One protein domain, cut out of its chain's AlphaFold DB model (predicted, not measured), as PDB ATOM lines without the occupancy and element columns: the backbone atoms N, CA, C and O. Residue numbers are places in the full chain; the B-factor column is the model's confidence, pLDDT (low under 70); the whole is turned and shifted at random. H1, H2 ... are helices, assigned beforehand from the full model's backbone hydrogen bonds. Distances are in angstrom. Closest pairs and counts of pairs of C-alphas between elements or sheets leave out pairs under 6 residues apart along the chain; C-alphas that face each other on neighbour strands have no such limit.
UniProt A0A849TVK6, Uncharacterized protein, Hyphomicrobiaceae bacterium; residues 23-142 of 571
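AT A GLANCE: This is residues 23 to 142 of the 571 residues of an uncharacterized protein of Hyphomicrobiaceae bacterium (UniProt A0A849TVK6). Three helical runs lie side by side, H1, H5, then H3 with H4; H2 crosses one end of H1. The class is all helix, 120 printed residues with five named helices, H1 to H5. The whole is loose, radius of gyration of the C-alphas 17.9 A, spanning 55 by 37 by 20 A.

HOW THE PARTS SIT: H1, residues 23 to 52, touches H2, residues 61 to 75, with residues 46 to 51 alone, about perpendicular at 73 degrees. H5, residues 116 to 137, touches H1 the same way at 6 degrees and H3, residues 82 to 97, opposite ways at 28 degrees, both shallow tilts; of H3 and H5, C-alphas 91 and 130 are closest, 4.3 A. H4, residues 100 to 106, and H5 form a helical hairpin. Every O i to N i+4 pair in H3 and H4 is within hydrogen-bond range.

IN THESE COORDINATES: H1 runs 43.5 A from C-alpha 23 at (-36.834, 11.556, 10.429). H5 runs 31.5 A to C-alpha 137 at (-16.257, 17.993, -22.787).

THE WHOLE: There is no cut; pLDDT is under 70 at residues 23 to 30, 56 to 81 and 108 to 113.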
ATOM      1  N   ALA A  23     -37.014  12.618  11.421       48.59
ATOM      2  CA  ALA A  23     -36.834  11.556  10.429       48.59
ATOM      3  C   ALA A  23     -37.517  11.899   9.091       48.59
ATOM      4  O   ALA A  23     -36.898  11.788   8.032       48.59
ATOM      5  N   ARG A  24     -38.770  12.377   9.135       52.59
ATOM      6  CA  ARG A  24     -39.501  12.852   7.947       52.59
ATOM      7  C   ARG A  24     -38.855  14.087   7.324       52.59
ATOM      8  O   ARG A  24     -38.827  14.204   6.105       52.59
ATOM      9  N   GLU A  25     -38.341  14.986   8.149       56.88
ATOM     10  CA  GLU A  25     -37.698  16.230   7.727       56.88
ATOM     11  C   GLU A  25     -36.354  15.968   7.034       56.88
ATOM     12  O   GLU A  25     -36.132  16.479   5.941       56.88
ATOM     13  N   ARG A  26     -35.521  15.057   7.563       57.34
ATOM     14  CA  ARG A  26     -34.302  14.583   6.877       57.34
ATOM     15  C   ARG A  26     -34.609  13.873   5.554       57.34
ATOM     16  O   ARG A  26     -33.912  14.108   4.571       57.34
ATOM     17  N   ALA A  27     -35.649  13.037   5.507       57.31
ATOM     18  CA  ALA A  27     -36.064  12.367   4.271       57.31
ATOM     19  C   ALA A  27     -36.589  13.362   3.218       57.31
ATOM     20  O   ALA A  27     -36.290  13.218   2.034       57.31
ATOM     21  N   ARG A  28     -37.319  14.406   3.642       60.94
ATOM     22  CA  ARG A  28     -37.727  15.521   2.773       60.94
ATOM     23  C   ARG A  28     -36.524  16.315   2.274       60.94
ATOM     24  O   ARG A  28     -36.408  16.468   1.067       60.94
ATOM     25  N   ALA A  29     -35.611  16.724   3.157       60.41
ATOM     26  CA  ALA A  29     -34.397  17.457   2.792       60.41
ATOM     27  C   ALA A  29     -33.544  16.691   1.763       60.41
ATOM     28  O   ALA A  29     -33.128  17.249   0.750       60.41
ATOM     29  N   GLY A  30     -33.359  15.382   1.972       64.88
ATOM     30  CA  GLY A  30     -32.659  14.513   1.025       64.88
ATOM     31  C   GLY A  30     -33.384  14.314  -0.312       64.88
ATOM     32  O   GLY A  30     -32.725  13.988  -1.291       64.88
ATOM     33  N   SER A  31     -34.705  14.505  -0.368       76.06
ATOM     34  CA  SER A  31     -35.494  14.488  -1.610       76.06
ATOM     35  C   SER A  31     -35.441  15.843  -2.327       76.06
ATOM     36  O   SER A  31     -35.243  15.895  -3.538       76.06
ATOM     37  N   THR A  32     -35.517  16.956  -1.587       82.56
ATOM     38  CA  THR A  32     -35.408  18.302  -2.168       82.56
ATOM     39  C   THR A  32     -34.043  18.537  -2.804       82.56
ATOM     40  O   THR A  32     -34.009  19.084  -3.896       82.56
ATOM     41  N   THR A  33     -32.939  18.056  -2.210       83.75
ATOM     42  CA  THR A  33     -31.609  18.167  -2.843       83.75
ATOM     43  C   THR A  33     -31.538  17.423  -4.182       83.75
ATOM     44  O   THR A  33     -30.924  17.933  -5.113       83.75
ATOM     45  N   VAL A  34     -32.185  16.256  -4.318       86.38
ATOM     46  CA  VAL A  34     -32.257  15.536  -5.607       86.38
ATOM     47  C   VAL A  34     -33.016  16.366  -6.632       86.38
ATOM     48  O   VAL A  34     -32.526  16.551  -7.738       86.38
ATOM     49  N   ILE A  35     -34.190  16.879  -6.258       87.38
ATOM     50  CA  ILE A  35     -35.062  17.643  -7.160       87.38
ATOM     51  C   ILE A  35     -34.374  18.937  -7.616       87.38
ATOM     52  O   ILE A  35     -34.416  19.253  -8.802       87.38
ATOM     53  N   THR A  36     -33.681  19.652  -6.721       90.19
ATOM     54  CA  THR A  36     -32.928  20.856  -7.103       90.19
ATOM     55  C   THR A  36     -31.734  20.529  -7.993       90.19
ATOM     56  O   THR A  36     -31.555  21.199  -9.003       90.19
ATOM     57  N   CYS A  37     -30.937  19.497  -7.677       90.69
ATOM     58  CA  CYS A  37     -29.792  19.125  -8.521       90.69
ATOM     59  C   CYS A  37     -30.244  18.651  -9.909       90.69
ATOM     60  O   CYS A  37     -29.679  19.083 -10.904       90.69
ATOM     61  N   LEU A  38     -31.309  17.845  -9.982       91.50
ATOM     62  CA  LEU A  38     -31.914  17.414 -11.243       91.50
ATOM     63  C   LEU A  38     -32.405  18.612 -12.069       91.50
ATOM     64  O   LEU A  38     -32.117  18.678 -13.259       91.50
ATOM     65  N   GLY A  39     -33.094  19.572 -11.442       90.00
ATOM     66  CA  GLY A  39     -33.534  20.802 -12.101       90.00
ATOM     67  C   GLY A  39     -32.367  21.620 -12.660       90.00
ATOM     68  O   GLY A  39     -32.381  21.971 -13.836       90.00
ATOM     69  N   PHE A  40     -31.325  21.862 -11.858       91.56
ATOM     70  CA  PHE A  40     -30.129  22.581 -12.311       91.56
ATOM     71  C   PHE A  40     -29.381  21.843 -13.431       91.56
ATOM     72  O   PHE A  40     -29.017  22.479 -14.416       91.56
ATOM     73  N   SER A  41     -29.192  20.521 -13.339       90.44
ATOM     74  CA  SER A  41     -28.542  19.744 -14.404       90.44
ATOM     75  C   SER A  41     -29.355  19.735 -15.700       90.44
ATOM     76  O   SER A  41     -28.762  19.839 -16.768       90.44
ATOM     77  N   LEU A  42     -30.692  19.665 -15.634       90.56
ATOM     78  CA  LEU A  42     -31.550  19.765 -16.821       90.56
ATOM     79  C   LEU A  42     -31.457  21.153 -17.470       90.56
ATOM     80  O   LEU A  42     -31.277  21.237 -18.680       90.56
ATOM     81  N   ILE A  43     -31.503  22.232 -16.679       87.69
ATOM     82  CA  ILE A  43     -31.339  23.611 -17.176       87.69
ATOM     83  C   ILE A  43     -29.950  23.811 -17.804       87.69
ATOM     84  O   ILE A  43     -29.846  24.396 -18.876       87.69
ATOM     85  N   ALA A  44     -28.889  23.287 -17.183       87.06
ATOM     86  CA  ALA A  44     -27.519  23.400 -17.687       87.06
ATOM     87  C   ALA A  44     -27.257  22.581 -18.967       87.06
ATOM     88  O   ALA A  44     -26.331  22.893 -19.711       87.06
ATOM     89  N   VAL A  45     -28.051  21.538 -19.229       89.00
ATOM     90  CA  VAL A  45     -27.931  20.650 -20.402       89.00
ATOM     91  C   VAL A  45     -28.868  21.054 -21.549       89.00
ATOM     92  O   VAL A  45     -28.528  20.842 -22.712       89.00
ATOM     93  N   ALA A  46     -30.005  21.688 -21.247       84.81
ATOM     94  CA  ALA A  46     -30.977  22.164 -22.231       84.81
ATOM     95  C   ALA A  46     -30.386  22.975 -23.410       84.81
ATOM     96  O   ALA A  46     -30.724  22.629 -24.544       84.81
ATOM     97  N   PRO A  47     -29.505  23.987 -23.223       80.50
ATOM     98  CA  PRO A  47     -28.982  24.762 -24.354       80.50
ATOM     99  C   PRO A  47     -28.139  23.908 -25.312       80.50
ATOM    100  O   PRO A  47     -28.272  24.053 -26.522       80.50
ATOM    101  N   GLY A  48     -27.342  22.968 -24.791       78.56
ATOM    102  CA  GLY A  48     -26.509  22.092 -25.620       78.56
ATOM    103  C   GLY A  48     -27.280  21.000 -26.350       78.56
ATOM    104  O   GLY A  48     -26.935  20.662 -27.480       78.56
ATOM    105  N   ILE A  49     -28.377  20.502 -25.770       83.75
ATOM    106  CA  ILE A  49     -29.312  19.640 -26.507       83.75
ATOM    107  C   ILE A  49     -30.024  20.443 -27.605       83.75
ATOM    108  O   ILE A  49     -30.074  19.980 -28.739       83.75
ATOM    109  N   ALA A  50     -30.522  21.647 -27.306       78.50
ATOM    110  CA  ALA A  50     -31.216  22.489 -28.282       78.50
ATOM    111  C   ALA A  50     -30.310  22.868 -29.469       78.50
ATOM    112  O   ALA A  50     -30.698  22.665 -30.621       78.50
ATOM    113  N   GLY A  51     -29.082  23.324 -29.196       74.88
ATOM    114  CA  GLY A  51     -28.075  23.606 -30.221       74.88
ATOM    115  C   GLY A  51     -27.716  22.364 -31.041       74.88
ATOM    116  O   GLY A  51     -27.710  22.413 -32.269       74.88
ATOM    117  N   ARG A  52     -27.510  21.207 -30.392       79.94
ATOM    118  CA  ARG A  52     -27.154  19.961 -31.095       79.94
ATOM    119  C   ARG A  52     -28.294  19.367 -31.931       79.94
ATOM    120  O   ARG A  52     -28.011  18.661 -32.896       79.94
ATOM    121  N   LEU A  53     -29.549  19.652 -31.582       81.12
ATOM    122  CA  LEU A  53     -30.741  19.294 -32.360       81.12
ATOM    123  C   LEU A  53     -31.102  20.330 -33.441       81.12
ATOM    124  O   LEU A  53     -32.041  20.096 -34.195       81.12
ATOM    125  N   GLY A  54     -30.384  21.458 -33.527       75.50
ATOM    126  CA  GLY A  54     -30.681  22.527 -34.484       75.50
ATOM    127  C   GLY A  54     -31.991  23.269 -34.201       75.50
ATOM    128  O   GLY A  54     -32.593  23.803 -35.127       75.50
ATOM    129  N   MET A  55     -32.454  23.287 -32.944       73.44
ATOM    130  CA  MET A  55     -33.715  23.937 -32.580       73.44
ATOM    131  C   MET A  55     -33.642  25.454 -32.795       73.44
ATOM    132  O   MET A  55     -32.693  26.131 -32.380       73.44
ATOM    133  N   ASP A  56     -34.673  25.997 -33.436       64.25
ATOM    134  CA  ASP A  56     -34.860  27.436 -33.572       64.25
ATOM    135  C   ASP A  56     -35.180  28.103 -32.220       64.25
ATOM    136  O   ASP A  56     -35.571  27.474 -31.236       64.25
ATOM    137  N   SER A  57     -34.967  29.417 -32.146       58.09
ATOM    138  CA  SER A  57     -35.269  30.190 -30.937       58.09
ATOM    139  C   SER A  57     -36.770  30.430 -30.733       58.09
ATOM    140  O   SER A  57     -37.170  30.802 -29.633       58.09
ATOM    141  N   GLU A  58     -37.595  30.221 -31.762       58.25
ATOM    142  CA  GLU A  58     -39.038  30.483 -31.715       58.25
ATOM    143  C   GLU A  58     -39.794  29.372 -30.978       58.25
ATOM    144  O   GLU A  58     -40.605  29.669 -30.098       58.25
ATOM    145  N   SER A  59     -39.447  28.099 -31.210       58.53
ATOM    146  CA  SER A  59     -40.043  26.943 -30.514       58.53
ATOM    147  C   SER A  59     -39.788  26.898 -28.996       58.53
ATOM    148  O   SER A  59     -40.445  26.140 -28.279       58.53
ATOM    149  N   LEU A  60     -38.868  27.723 -28.481       57.50
ATOM    150  CA  LEU A  60     -38.487  27.809 -27.064       57.50
ATOM    151  C   LEU A  60     -38.831  29.167 -26.405       57.50
ATOM    152  O   LEU A  60     -38.577  29.358 -25.209       57.50
ATOM    153  N   GLY A  61     -39.412  30.113 -27.151       66.56
ATOM    154  CA  GLY A  61     -39.850  31.424 -26.656       66.56
ATOM    155  C   GLY A  61     -38.754  32.257 -25.967       66.56
ATOM    156  O   GLY A  61     -37.569  32.162 -26.283       66.56
ATOM    157  N   ALA A  62     -39.136  33.070 -24.974       63.06
ATOM    158  CA  ALA A  62     -38.208  33.951 -24.241       63.06
ATOM    159  C   ALA A  62     -37.108  33.201 -23.451       63.06
ATOM    160  O   ALA A  62     -36.054  33.761 -23.141       63.06
ATOM    161  N   ILE A  63     -37.336  31.922 -23.133       61.78
ATOM    162  CA  ILE A  63     -36.306  31.049 -22.558       61.78
ATOM    163  C   ILE A  63     -35.311  30.654 -23.660       61.78
ATOM    164  O   ILE A  63     -34.104  30.704 -23.439       61.78
ATOM    165  N   GLY A  64     -35.799  30.349 -24.865       62.78
ATOM    166  CA  GLY A  64     -35.004  30.039 -26.055       62.78
ATOM    167  C   GLY A  64     -33.999  31.116 -26.453       62.78
ATOM    168  O   GLY A  64     -32.848  30.788 -26.728       62.78
ATOM    169  N   SER A  65     -34.382  32.396 -26.436       65.25
ATOM    170  CA  SER A  65     -33.452  33.497 -26.742       65.25
ATOM    171  C   SER A  65     -32.312  33.592 -25.718       65.25
ATOM    172  O   SER A  65     -31.142  33.661 -26.098       65.25
ATOM    173  N   SER A  66     -32.639  33.490 -24.427       67.50
ATOM    174  CA  SER A  66     -31.663  33.483 -23.328       67.50
ATOM    175  C   SER A  66     -30.729  32.265 -23.393       67.50
ATOM    176  O   SER A  66     -29.518  32.389 -23.209       67.50
ATOM    177  N   LEU A  67     -31.276  31.084 -23.709       63.38
ATOM    178  CA  LEU A  67     -30.504  29.854 -23.900       63.38
ATOM    179  C   LEU A  67     -29.600  29.925 -25.138       63.38
ATOM    180  O   LEU A  67     -28.463  29.471 -25.056       63.38
ATOM    181  N   ARG A  68     -30.052  30.523 -26.251       65.25
ATOM    182  CA  ARG A  68     -29.226  30.736 -27.452       65.25
ATOM    183  C   ARG A  68     -28.069  31.697 -27.176       65.25
ATOM    184  O   ARG A  68     -26.958  31.423 -27.617       65.25
ATOM    185  N   GLN A  69     -28.291  32.782 -26.432       68.69
ATOM    186  CA  GLN A  69     -27.217  33.719 -26.077       68.69
ATOM    187  C   GLN A  69     -26.165  33.064 -25.168       68.69
ATOM    188  O   GLN A  69     -24.966  33.241 -25.382       68.69
ATOM    189  N   LEU A  70     -26.600  32.250 -24.199       65.62
ATOM    190  CA  LEU A  70     -25.693  31.456 -23.369       65.62
ATOM    191  C   LEU A  70     -24.950  30.390 -24.194       65.62
ATOM    192  O   LEU A  70     -23.753  30.196 -24.002       65.62
ATOM    193  N   TRP A  71     -25.643  29.722 -25.123       66.56
ATOM    194  CA  TRP A  71     -25.055  28.704 -25.994       66.56
ATOM    195  C   TRP A  71     -24.026  29.283 -26.969       66.56
ATOM    196  O   TRP A  71     -22.973  28.682 -27.121       66.56
ATOM    197  N   GLY A  72     -24.245  30.466 -27.550       64.56
ATOM    198  CA  GLY A  72     -23.263  31.106 -28.437       64.56
ATOM    199  C   GLY A  72     -21.901  31.317 -27.762       64.56
ATOM    200  O   GLY A  72     -20.868  30.964 -28.322       64.56
ATOM    201  N   HIS A  73     -21.896  31.769 -26.502       66.94
ATOM    202  CA  HIS A  73     -20.674  31.876 -25.691       66.94
ATOM    203  C   HIS A  73     -20.041  30.519 -25.307       66.94
ATOM    204  O   HIS A  73     -18.888  30.486 -24.877       66.94
ATOM    205  N   LEU A  74     -20.771  29.409 -25.442       60.34
ATOM    206  CA  LEU A  74     -20.290  28.039 -25.214       60.34
ATOM    207  C   LEU A  74     -19.882  27.338 -26.527       60.34
ATOM    208  O   LEU A  74     -19.058  26.427 -26.503       60.34
ATOM    209  N   GLU A  75     -20.409  27.774 -27.669       61.31
ATOM    210  CA  GLU A  75     -20.113  27.251 -29.006       61.31
ATOM    211  C   GLU A  75     -18.790  27.808 -29.567       61.31
ATOM    212  O   GLU A  75     -18.057  27.094 -30.253       61.31
ATOM    213  N   ASP A  76     -18.394  29.016 -29.143       57.00
ATOM    214  CA  ASP A  76     -17.043  29.569 -29.349       57.00
ATOM    215  C   ASP A  76     -15.922  28.761 -28.647       57.00
ATOM    216  O   ASP A  76     -14.730  29.013 -28.860       57.00
ATOM    217  N   ILE A  77     -16.261  27.737 -27.848       57.38
ATOM    218  CA  ILE A  77     -15.308  26.773 -27.274       57.38
ATOM    219  C   ILE A  77     -14.846  25.787 -28.368       57.38
ATOM    220  O   ILE A  77     -15.167  24.591 -28.384       57.38
ATOM    221  N   LYS A  78     -14.042  26.312 -29.299       55.72
ATOM    222  CA  LYS A  78     -13.495  25.598 -30.461       55.72
ATOM    223  C   LYS A  78     -12.857  24.262 -30.073       55.72
ATOM    224  O   LYS A  78     -12.190  24.133 -29.037       55.72
ATOM    225  N   PHE A  79     -13.029  23.258 -30.935       46.38
ATOM    226  CA  PHE A  79     -12.287  21.996 -30.855       46.38
ATOM    227  C   PHE A  79     -10.776  22.295 -30.832       46.38
ATOM    228  O   PHE A  79     -10.299  23.108 -31.616       46.38
ATOM    229  N   GLY A  80     -10.046  21.682 -29.895       52.03
ATOM    230  CA  GLY A  80      -8.627  21.972 -29.637       52.03
ATOM    231  C   GLY A  80      -8.354  23.014 -28.540       52.03
ATOM    232  O   GLY A  80      -7.218  23.125 -28.087       52.03
ATOM    233  N   SER A  81      -9.362  23.744 -28.044       61.47
ATOM    234  CA  SER A  81      -9.170  24.662 -26.909       61.47
ATOM    235  C   SER A  81      -8.924  23.916 -25.586       61.47
ATOM    236  O   SER A  81      -9.646  22.981 -25.225       61.47
ATOM    237  N   GLY A  82      -7.932  24.372 -24.809       75.06
ATOM    238  CA  GLY A  82      -7.551  23.753 -23.528       75.06
ATOM    239  C   GLY A  82      -8.680  23.702 -22.487       75.06
ATOM    240  O   GLY A  82      -8.680  22.835 -21.617       75.06
ATOM    241  N   LEU A  83      -9.695  24.566 -22.607       82.12
ATOM    242  CA  LEU A  83     -10.892  24.540 -21.761       82.12
ATOM    243  C   LEU A  83     -11.619  23.185 -21.821       82.12
ATOM    244  O   LEU A  83     -12.065  22.682 -20.790       82.12
ATOM    245  N   ARG A  84     -11.685  22.536 -22.993       81.06
ATOM    246  CA  ARG A  84     -12.339  21.221 -23.129       81.06
ATOM    247  C   ARG A  84     -11.551  20.102 -22.464       81.06
ATOM    248  O   ARG A  84     -12.164  19.197 -21.899       81.06
ATOM    249  N   PHE A  85     -10.221  20.178 -22.461       84.81
ATOM    250  CA  PHE A  85      -9.381  19.282 -21.665       84.81
ATOM    251  C   PHE A  85      -9.676  19.458 -20.167       84.81
ATOM    252  O   PHE A  85      -9.997  18.483 -19.490       84.81
ATOM    253  N   TRP A  86      -9.703  20.699 -19.668       89.31
ATOM    254  CA  TRP A  86     -10.019  20.984 -18.263       89.31
ATOM    255  C   TRP A  86     -11.432  20.548 -17.844       89.31
ATOM    256  O   TRP A  86     -11.598  20.056 -16.727       89.31
ATOM    257  N   LEU A  87     -12.439  20.639 -18.721       91.06
ATOM    258  CA  LEU A  87     -13.785  20.095 -18.474       91.06
ATOM    259  C   LEU A  87     -13.773  18.563 -18.315       91.06
ATOM    260  O   LEU A  87     -14.425  18.030 -17.416       91.06
ATOM    261  N   GLY A  88     -12.984  17.856 -19.132       91.25
ATOM    262  CA  GLY A  88     -12.812  16.403 -19.035       91.25
ATOM    263  C   GLY A  88     -12.075  15.980 -17.762       91.25
ATOM    264  O   GLY A  88     -12.540  15.092 -17.043       91.25
ATOM    265  N   VAL A  89     -10.968  16.658 -17.437       92.00
ATOM    266  CA  VAL A  89     -10.190  16.430 -16.207       92.00
ATOM    267  C   VAL A  89     -11.045  16.688 -14.968       92.00
ATOM    268  O   VAL A  89     -11.179  15.802 -14.128       92.00
ATOM    269  N   SER A  90     -11.694  17.853 -14.871       95.06
ATOM    270  CA  SER A  90     -12.531  18.207 -13.715       95.06
ATOM    271  C   SER A  90     -13.743  17.282 -13.566       95.06
ATOM    272  O   SER A  90     -13.964  16.760 -12.472       95.06
ATOM    273  N   GLY A  91     -14.470  16.977 -14.647       94.69
ATOM    274  CA  GLY A  91     -15.575  16.015 -14.623       94.69
ATOM    275  C   GLY A  91     -15.139  14.619 -14.156       94.69
ATOM    276  O   GLY A  91     -15.783  14.022 -13.289       94.69
ATOM    277  N   THR A  92     -13.993  14.132 -14.643       93.00
ATOM    278  CA  THR A  92     -13.407  12.842 -14.236       93.00
ATOM    279  C   THR A  92     -12.953  12.853 -12.773       93.00
ATOM    280  O   THR A  92     -13.245  11.914 -12.030       93.00
ATOM    281  N   THR A  93     -12.313  13.930 -12.309       95.88
ATOM    282  CA  THR A  93     -11.959  14.110 -10.893       95.88
ATOM    283  C   THR A  93     -13.208  14.105 -10.010       95.88
ATOM    284  O   THR A  93     -13.224  13.439  -8.977       95.88
ATOM    285  N   MET A  94     -14.291  14.768 -10.421       96.25
ATOM    286  CA  MET A  94     -15.557  14.767  -9.680       96.25
ATOM    287  C   MET A  94     -16.206  13.378  -9.630       96.25
ATOM    288  O   MET A  94     -16.725  13.005  -8.577       96.25
ATOM    289  N   MET A  95     -16.112  12.582 -10.704       93.88
ATOM    290  CA  MET A  95     -16.501  11.164 -10.695       93.88
ATOM    291  C   MET A  95     -15.643  10.327  -9.736       93.88
ATOM    292  O   MET A  95     -16.186   9.534  -8.968       93.88
ATOM    293  N   ALA A  96     -14.323  10.529  -9.702       94.69
ATOM    294  CA  ALA A  96     -13.438   9.834  -8.763       94.69
ATOM    295  C   ALA A  96     -13.740  10.203  -7.293       94.69
ATOM    296  O   ALA A  96     -13.790   9.331  -6.422       94.69
ATOM    297  N   LEU A  97     -14.035  11.478  -7.012       95.25
ATOM    298  CA  LEU A  97     -14.414  11.959  -5.677       95.25
ATOM    299  C   LEU A  97     -15.718  11.325  -5.149       95.25
ATOM    300  O   LEU A  97     -15.895  11.238  -3.929       95.25
ATOM    301  N   LEU A  98     -16.595  10.791  -6.015       93.50
ATOM    302  CA  LEU A  98     -17.775  10.022  -5.586       93.50
ATOM    303  C   LEU A  98     -17.414   8.816  -4.716       93.50
ATOM    304  O   LEU A  98     -18.215   8.442  -3.853       93.50
ATOM    305  N   LEU A  99     -16.228   8.232  -4.921       92.44
ATOM    306  CA  LEU A  99     -15.741   7.039  -4.224       92.44
ATOM    307  C   LEU A  99     -15.359   7.314  -2.765       92.44
ATOM    308  O   LEU A  99     -15.379   6.395  -1.942       92.44
ATOM    309  N   LEU A 100     -15.117   8.577  -2.397       91.25
ATOM    310  CA  LEU A 100     -14.857   8.959  -1.008       91.25
ATOM    311  C   LEU A 100     -16.054   8.660  -0.093       91.25
ATOM    312  O   LEU A 100     -15.859   8.311   1.070       91.25
ATOM    313  N   TYR A 101     -17.293   8.735  -0.593       89.44
ATOM    314  CA  TYR A 101     -18.487   8.409   0.196       89.44
ATOM    315  C   TYR A 101     -18.571   6.916   0.597       89.44
ATOM    316  O   TYR A 101     -18.635   6.645   1.803       89.44
ATOM    317  N   PRO A 102     -18.549   5.929  -0.328       87.06
ATOM    318  CA  PRO A 102     -18.526   4.514   0.042       87.06
ATOM    319  C   PRO A 102     -17.242   4.118   0.786       87.06
ATOM    320  O   PRO A 102     -17.327   3.327   1.727       87.06
ATOM    321  N   LEU A 103     -16.084   4.708   0.454       86.50
ATOM    322  CA  LEU A 103     -14.832   4.479   1.181       86.50
ATOM    323  C   LEU A 103     -14.942   4.930   2.645       86.50
ATOM    324  O   LEU A 103     -14.766   4.119   3.552       86.50
ATOM    325  N   ARG A 104     -15.340   6.183   2.900       85.25
ATOM    326  CA  ARG A 104     -15.562   6.713   4.258       85.25
ATOM    327  C   ARG A 104     -16.626   5.925   5.022       85.25
ATOM    328  O   ARG A 104     -16.509   5.755   6.231       85.25
ATOM    329  N   LYS A 105     -17.652   5.413   4.335       83.06
ATOM    330  CA  LYS A 105     -18.674   4.540   4.932       83.06
ATOM    331  C   LYS A 105     -18.105   3.186   5.384       83.06
ATOM    332  O   LYS A 105     -18.594   2.648   6.371       83.06
ATOM    333  N   ARG A 106     -17.078   2.657   4.706       83.88
ATOM    334  CA  ARG A 106     -16.328   1.456   5.126       83.88
ATOM    335  C   ARG A 106     -15.324   1.768   6.245       83.88
ATOM    336  O   ARG A 106     -15.207   0.987   7.178       83.88
ATOM    337  N   LEU A 107     -14.659   2.924   6.189       81.12
ATOM    338  CA  LEU A 107     -13.653   3.386   7.161       81.12
ATOM    339  C   LEU A 107     -14.243   4.108   8.395       81.12
ATOM    340  O   LEU A 107     -13.533   4.826   9.097       81.12
ATOM    341  N   SER A 108     -15.541   3.952   8.676       66.00
ATOM    342  CA  SER A 108     -16.302   4.831   9.586       66.00
ATOM    343  C   SER A 108     -15.992   4.680  11.094       66.00
ATOM    344  O   SER A 108     -16.776   5.147  11.919       66.00
ATOM    345  N   ALA A 109     -14.870   4.057  11.464       64.19
ATOM    346  CA  ALA A 109     -14.412   3.907  12.847       64.19
ATOM    347  C   ALA A 109     -13.802   5.195  13.443       64.19
ATOM    348  O   ALA A 109     -13.812   5.363  14.660       64.19
ATOM    349  N   ARG A 110     -13.291   6.124  12.615       67.50
ATOM    350  CA  ARG A 110     -12.670   7.383  13.077       67.50
ATOM    351  C   ARG A 110     -13.573   8.593  12.762       67.50
ATOM    352  O   ARG A 110     -13.851   8.838  11.588       67.50
ATOM    353  N   PRO A 111     -14.005   9.401  13.751       61.91
ATOM    354  CA  PRO A 111     -15.019  10.452  13.563       61.91
ATOM    355  C   PRO A 111     -14.497  11.758  12.923       61.91
ATOM    356  O   PRO A 111     -15.118  12.806  13.065       61.91
ATOM    357  N   TRP A 112     -13.353  11.727  12.230       63.09
ATOM    358  CA  TRP A 112     -12.529  12.921  11.973       63.09
ATOM    359  C   TRP A 112     -13.120  13.927  10.963       63.09
ATOM    360  O   TRP A 112     -12.752  15.095  10.993       63.09
ATOM    361  N   PHE A 113     -14.068  13.517  10.109       65.12
ATOM    362  CA  PHE A 113     -14.684  14.394   9.099       65.12
ATOM    363  C   PHE A 113     -16.219  14.293   9.040       65.12
ATOM    364  O   PHE A 113     -16.777  13.466   8.311       65.12
ATOM    365  N   GLY A 114     -16.906  15.216   9.720       73.06
ATOM    366  CA  GLY A 114     -18.292  15.624   9.441       73.06
ATOM    367  C   GLY A 114     -19.409  14.585   9.652       73.06
ATOM    368  O   GLY A 114     -19.196  13.434  10.031       73.06
ATOM    369  N   ARG A 115     -20.657  14.994   9.381       80.50
ATOM    370  CA  ARG A 115     -21.852  14.133   9.490       80.50
ATOM    371  C   ARG A 115     -22.025  13.273   8.234       80.50
ATOM    372  O   ARG A 115     -21.841  13.757   7.124       80.50
ATOM    373  N   ILE A 116     -22.463  12.016   8.388       78.44
ATOM    374  CA  ILE A 116     -22.671  11.078   7.261       78.44
ATOM    375  C   ILE A 116     -23.637  11.657   6.209       78.44
ATOM    376  O   ILE A 116     -23.400  11.499   5.016       78.44
ATOM    377  N   SER A 117     -24.678  12.382   6.640       78.88
ATOM    378  CA  SER A 117     -25.644  13.024   5.735       78.88
ATOM    379  C   SER A 117     -24.994  14.028   4.776       78.88
ATOM    380  O   SER A 117     -25.369  14.069   3.613       78.88
ATOM    381  N   SER A 118     -24.011  14.806   5.241       84.31
ATOM    382  CA  SER A 118     -23.330  15.821   4.424       84.31
ATOM    383  C   SER A 118     -22.509  15.180   3.305       84.31
ATOM    384  O   SER A 118     -22.539  15.649   2.175       84.31
ATOM    385  N   TRP A 119     -21.842  14.061   3.594       87.81
ATOM    386  CA  TRP A 119     -21.082  13.296   2.602       87.81
ATOM    387  C   TRP A 119     -21.972  12.650   1.536       87.81
ATOM    388  O   TRP A 119     -21.574  12.574   0.378       87.81
ATOM    389  N   PHE A 120     -23.190  12.235   1.901       87.44
ATOM    390  CA  PHE A 120     -24.181  11.799   0.918       87.44
ATOM    391  C   PHE A 120     -24.663  12.962   0.033       87.44
ATOM    392  O   PHE A 120     -24.752  12.799  -1.178       87.44
ATOM    393  N   SER A 121     -24.912  14.148   0.606       87.25
ATOM    394  CA  SER A 121     -25.257  15.345  -0.177       87.25
ATOM    395  C   SER A 121     -24.134  15.771  -1.132       87.25
ATOM    396  O   SER A 121     -24.423  16.114  -2.271       87.25
ATOM    397  N   ILE A 122     -22.864  15.695  -0.713       90.62
ATOM    398  CA  ILE A 122     -21.705  15.973  -1.580       90.62
ATOM    399  C   ILE A 122     -21.643  14.964  -2.735       90.62
ATOM    400  O   ILE A 122     -21.569  15.371  -3.889       90.62
ATOM    401  N   HIS A 123     -21.749  13.663  -2.447       92.50
ATOM    402  CA  HIS A 123     -21.807  12.614  -3.473       92.50
ATOM    403  C   HIS A 123     -22.961  12.838  -4.470       92.50
ATOM    404  O   HIS A 123     -22.771  12.676  -5.670       92.50
ATOM    405  N   LEU A 124     -24.133  13.277  -3.998       90.62
ATOM    406  CA  LEU A 124     -25.272  13.605  -4.857       90.62
ATOM    407  C   LEU A 124     -25.000  14.815  -5.773       90.62
ATOM    408  O   LEU A 124     -25.298  14.743  -6.960       90.62
ATOM    409  N   VAL A 125     -24.419  15.902  -5.250       92.81
ATOM    410  CA  VAL A 125     -24.087  17.106  -6.042       92.81
ATOM    411  C   VAL A 125     -23.010  16.798  -7.086       92.81
ATOM    412  O   VAL A 125     -23.187  17.105  -8.263       92.81
ATOM    413  N   LEU A 126     -21.919  16.135  -6.686       94.75
ATOM    414  CA  LEU A 126     -20.855  15.707  -7.601       94.75
ATOM    415  C   LEU A 126     -21.389  14.753  -8.685       94.75
ATOM    416  O   LEU A 126     -20.998  14.862  -9.846       94.75
ATOM    417  N   GLY A 127     -22.319  13.866  -8.315       93.62
ATOM    418  CA  GLY A 127     -22.952  12.891  -9.207       93.62
ATOM    419  C   GLY A 127     -23.907  13.500 -10.237       93.62
ATOM    420  O   GLY A 127     -24.269  12.813 -11.185       93.62
ATOM    421  N   PHE A 128     -24.285  14.770 -10.070       95.12
ATOM    422  CA  PHE A 128     -25.087  15.544 -11.021       95.12
ATOM    423  C   PHE A 128     -24.264  16.568 -11.812       95.12
ATOM    424  O   PHE A 128     -24.567  16.815 -12.976       95.12
ATOM    425  N   LEU A 129     -23.226  17.157 -11.208       95.00
ATOM    426  CA  LEU A 129     -22.413  18.191 -11.852       95.00
ATOM    427  C   LEU A 129     -21.304  17.600 -12.740       95.00
ATOM    428  O   LEU A 129     -21.083  18.090 -13.843       95.00
ATOM    429  N   GLY A 130     -20.661  16.504 -12.326       95.25
ATOM    430  CA  GLY A 130     -19.636  15.841 -13.141       95.25
ATOM    431  C   GLY A 130     -20.141  15.334 -14.508       95.25
ATOM    432  O   GLY A 130     -19.465  15.589 -15.503       95.25
ATOM    433  N   PRO A 131     -21.336  14.710 -14.623       95.31
ATOM    434  CA  PRO A 131     -21.879  14.298 -15.920       95.31
ATOM    435  C   PRO A 131     -22.211  15.470 -16.848       95.31
ATOM    436  O   PRO A 131     -22.074  15.336 -18.060       95.31
ATOM    437  N   VAL A 132     -22.593  16.631 -16.297       94.19
ATOM    438  CA  VAL A 132     -22.792  17.864 -17.081       94.19
ATOM    439  C   VAL A 132     -21.458  18.328 -17.672       94.19
ATOM    440  O   VAL A 132     -21.368  18.524 -18.879       94.19
ATOM    441  N   LEU A 133     -20.395  18.413 -16.862       93.38
ATOM    442  CA  LEU A 133     -19.046  18.756 -17.340       93.38
ATOM    443  C   LEU A 133     -18.538  17.781 -18.421       93.38
ATOM    444  O   LEU A 133     -17.940  18.213 -19.403       93.38
ATOM    445  N   ILE A 134     -18.828  16.484 -18.281       93.00
ATOM    446  CA  ILE A 134     -18.452  15.449 -19.258       93.00
ATOM    447  C   ILE A 134     -19.238  15.592 -20.578       93.00
ATOM    448  O   ILE A 134     -18.649  15.441 -21.647       93.00
ATOM    449  N   LEU A 135     -20.525  15.958 -20.536       92.31
ATOM    450  CA  LEU A 135     -21.316  16.262 -21.740       92.31
ATOM    451  C   LEU A 135     -20.786  17.493 -22.499       92.31
ATOM    452  O   LEU A 135     -20.711  17.473 -23.728       92.31
ATOM    453  N   TYR A 136     -20.358  18.540 -21.784       88.88
ATOM    454  CA  TYR A 136     -19.704  19.701 -22.399       88.88
ATOM    455  C   TYR A 136     -18.306  19.364 -22.948       88.88
ATOM    456  O   TYR A 136     -17.940  19.825 -24.028       88.88
ATOM    457  N   HIS A 137     -17.538  18.497 -22.277       89.75
ATOM    458  CA  HIS A 137     -16.257  17.993 -22.787       89.75
ATOM    459  C   HIS A 137     -16.407  17.300 -24.159       89.75
ATOM    460  O   HIS A 137     -15.658  17.619 -25.092       89.75
ATOM    461  N   THR A 138     -17.414  16.430 -24.333       88.62
ATOM    462  CA  THR A 138     -17.703  15.786 -25.633       88.62
ATOM    463  C   THR A 138     -18.457  16.685 -26.625       88.62
ATOM    464  O   THR A 138     -18.680  16.270 -27.762       88.62
ATOM    465  N   ASN A 139     -18.823  17.914 -26.239       86.06
ATOM    466  CA  ASN A 139     -19.699  18.823 -26.991       86.06
ATOM    467  C   ASN A 139     -21.026  18.164 -27.426       86.06
ATOM    468  O   ASN A 139     -21.434  18.266 -28.583       86.06
ATOM    469  N   PHE A 140     -21.647  17.395 -26.523       85.94
ATOM    470  CA  PHE A 140     -22.850  16.585 -26.790       85.94
ATOM    471  C   PHE A 140     -22.707  15.621 -27.991       85.94
ATOM    472  O   PHE A 140     -23.692  15.125 -28.543       85.94
ATOM    473  N   GLY A 141     -21.467  15.337 -28.399       80.69
ATOM    474  CA  GLY A 141     -21.120  14.395 -29.451       80.69
ATOM    475  C   GLY A 141     -20.982  12.966 -28.931       80.69
ATOM    476  O   GLY A 141     -20.602  12.730 -27.781       80.69
ATOM    477  N   HIS A 142     -21.248  12.015 -29.822       82.62
ATOM    478  CA  HIS A 142     -20.885  10.613 -29.641       82.62
ATOM    479  C   HIS A 142     -19.441  10.409 -30.112       82.62
ATOM    480  O   HIS A 142     -19.052  10.928 -31.158       82.62
TER     481      HIS A 142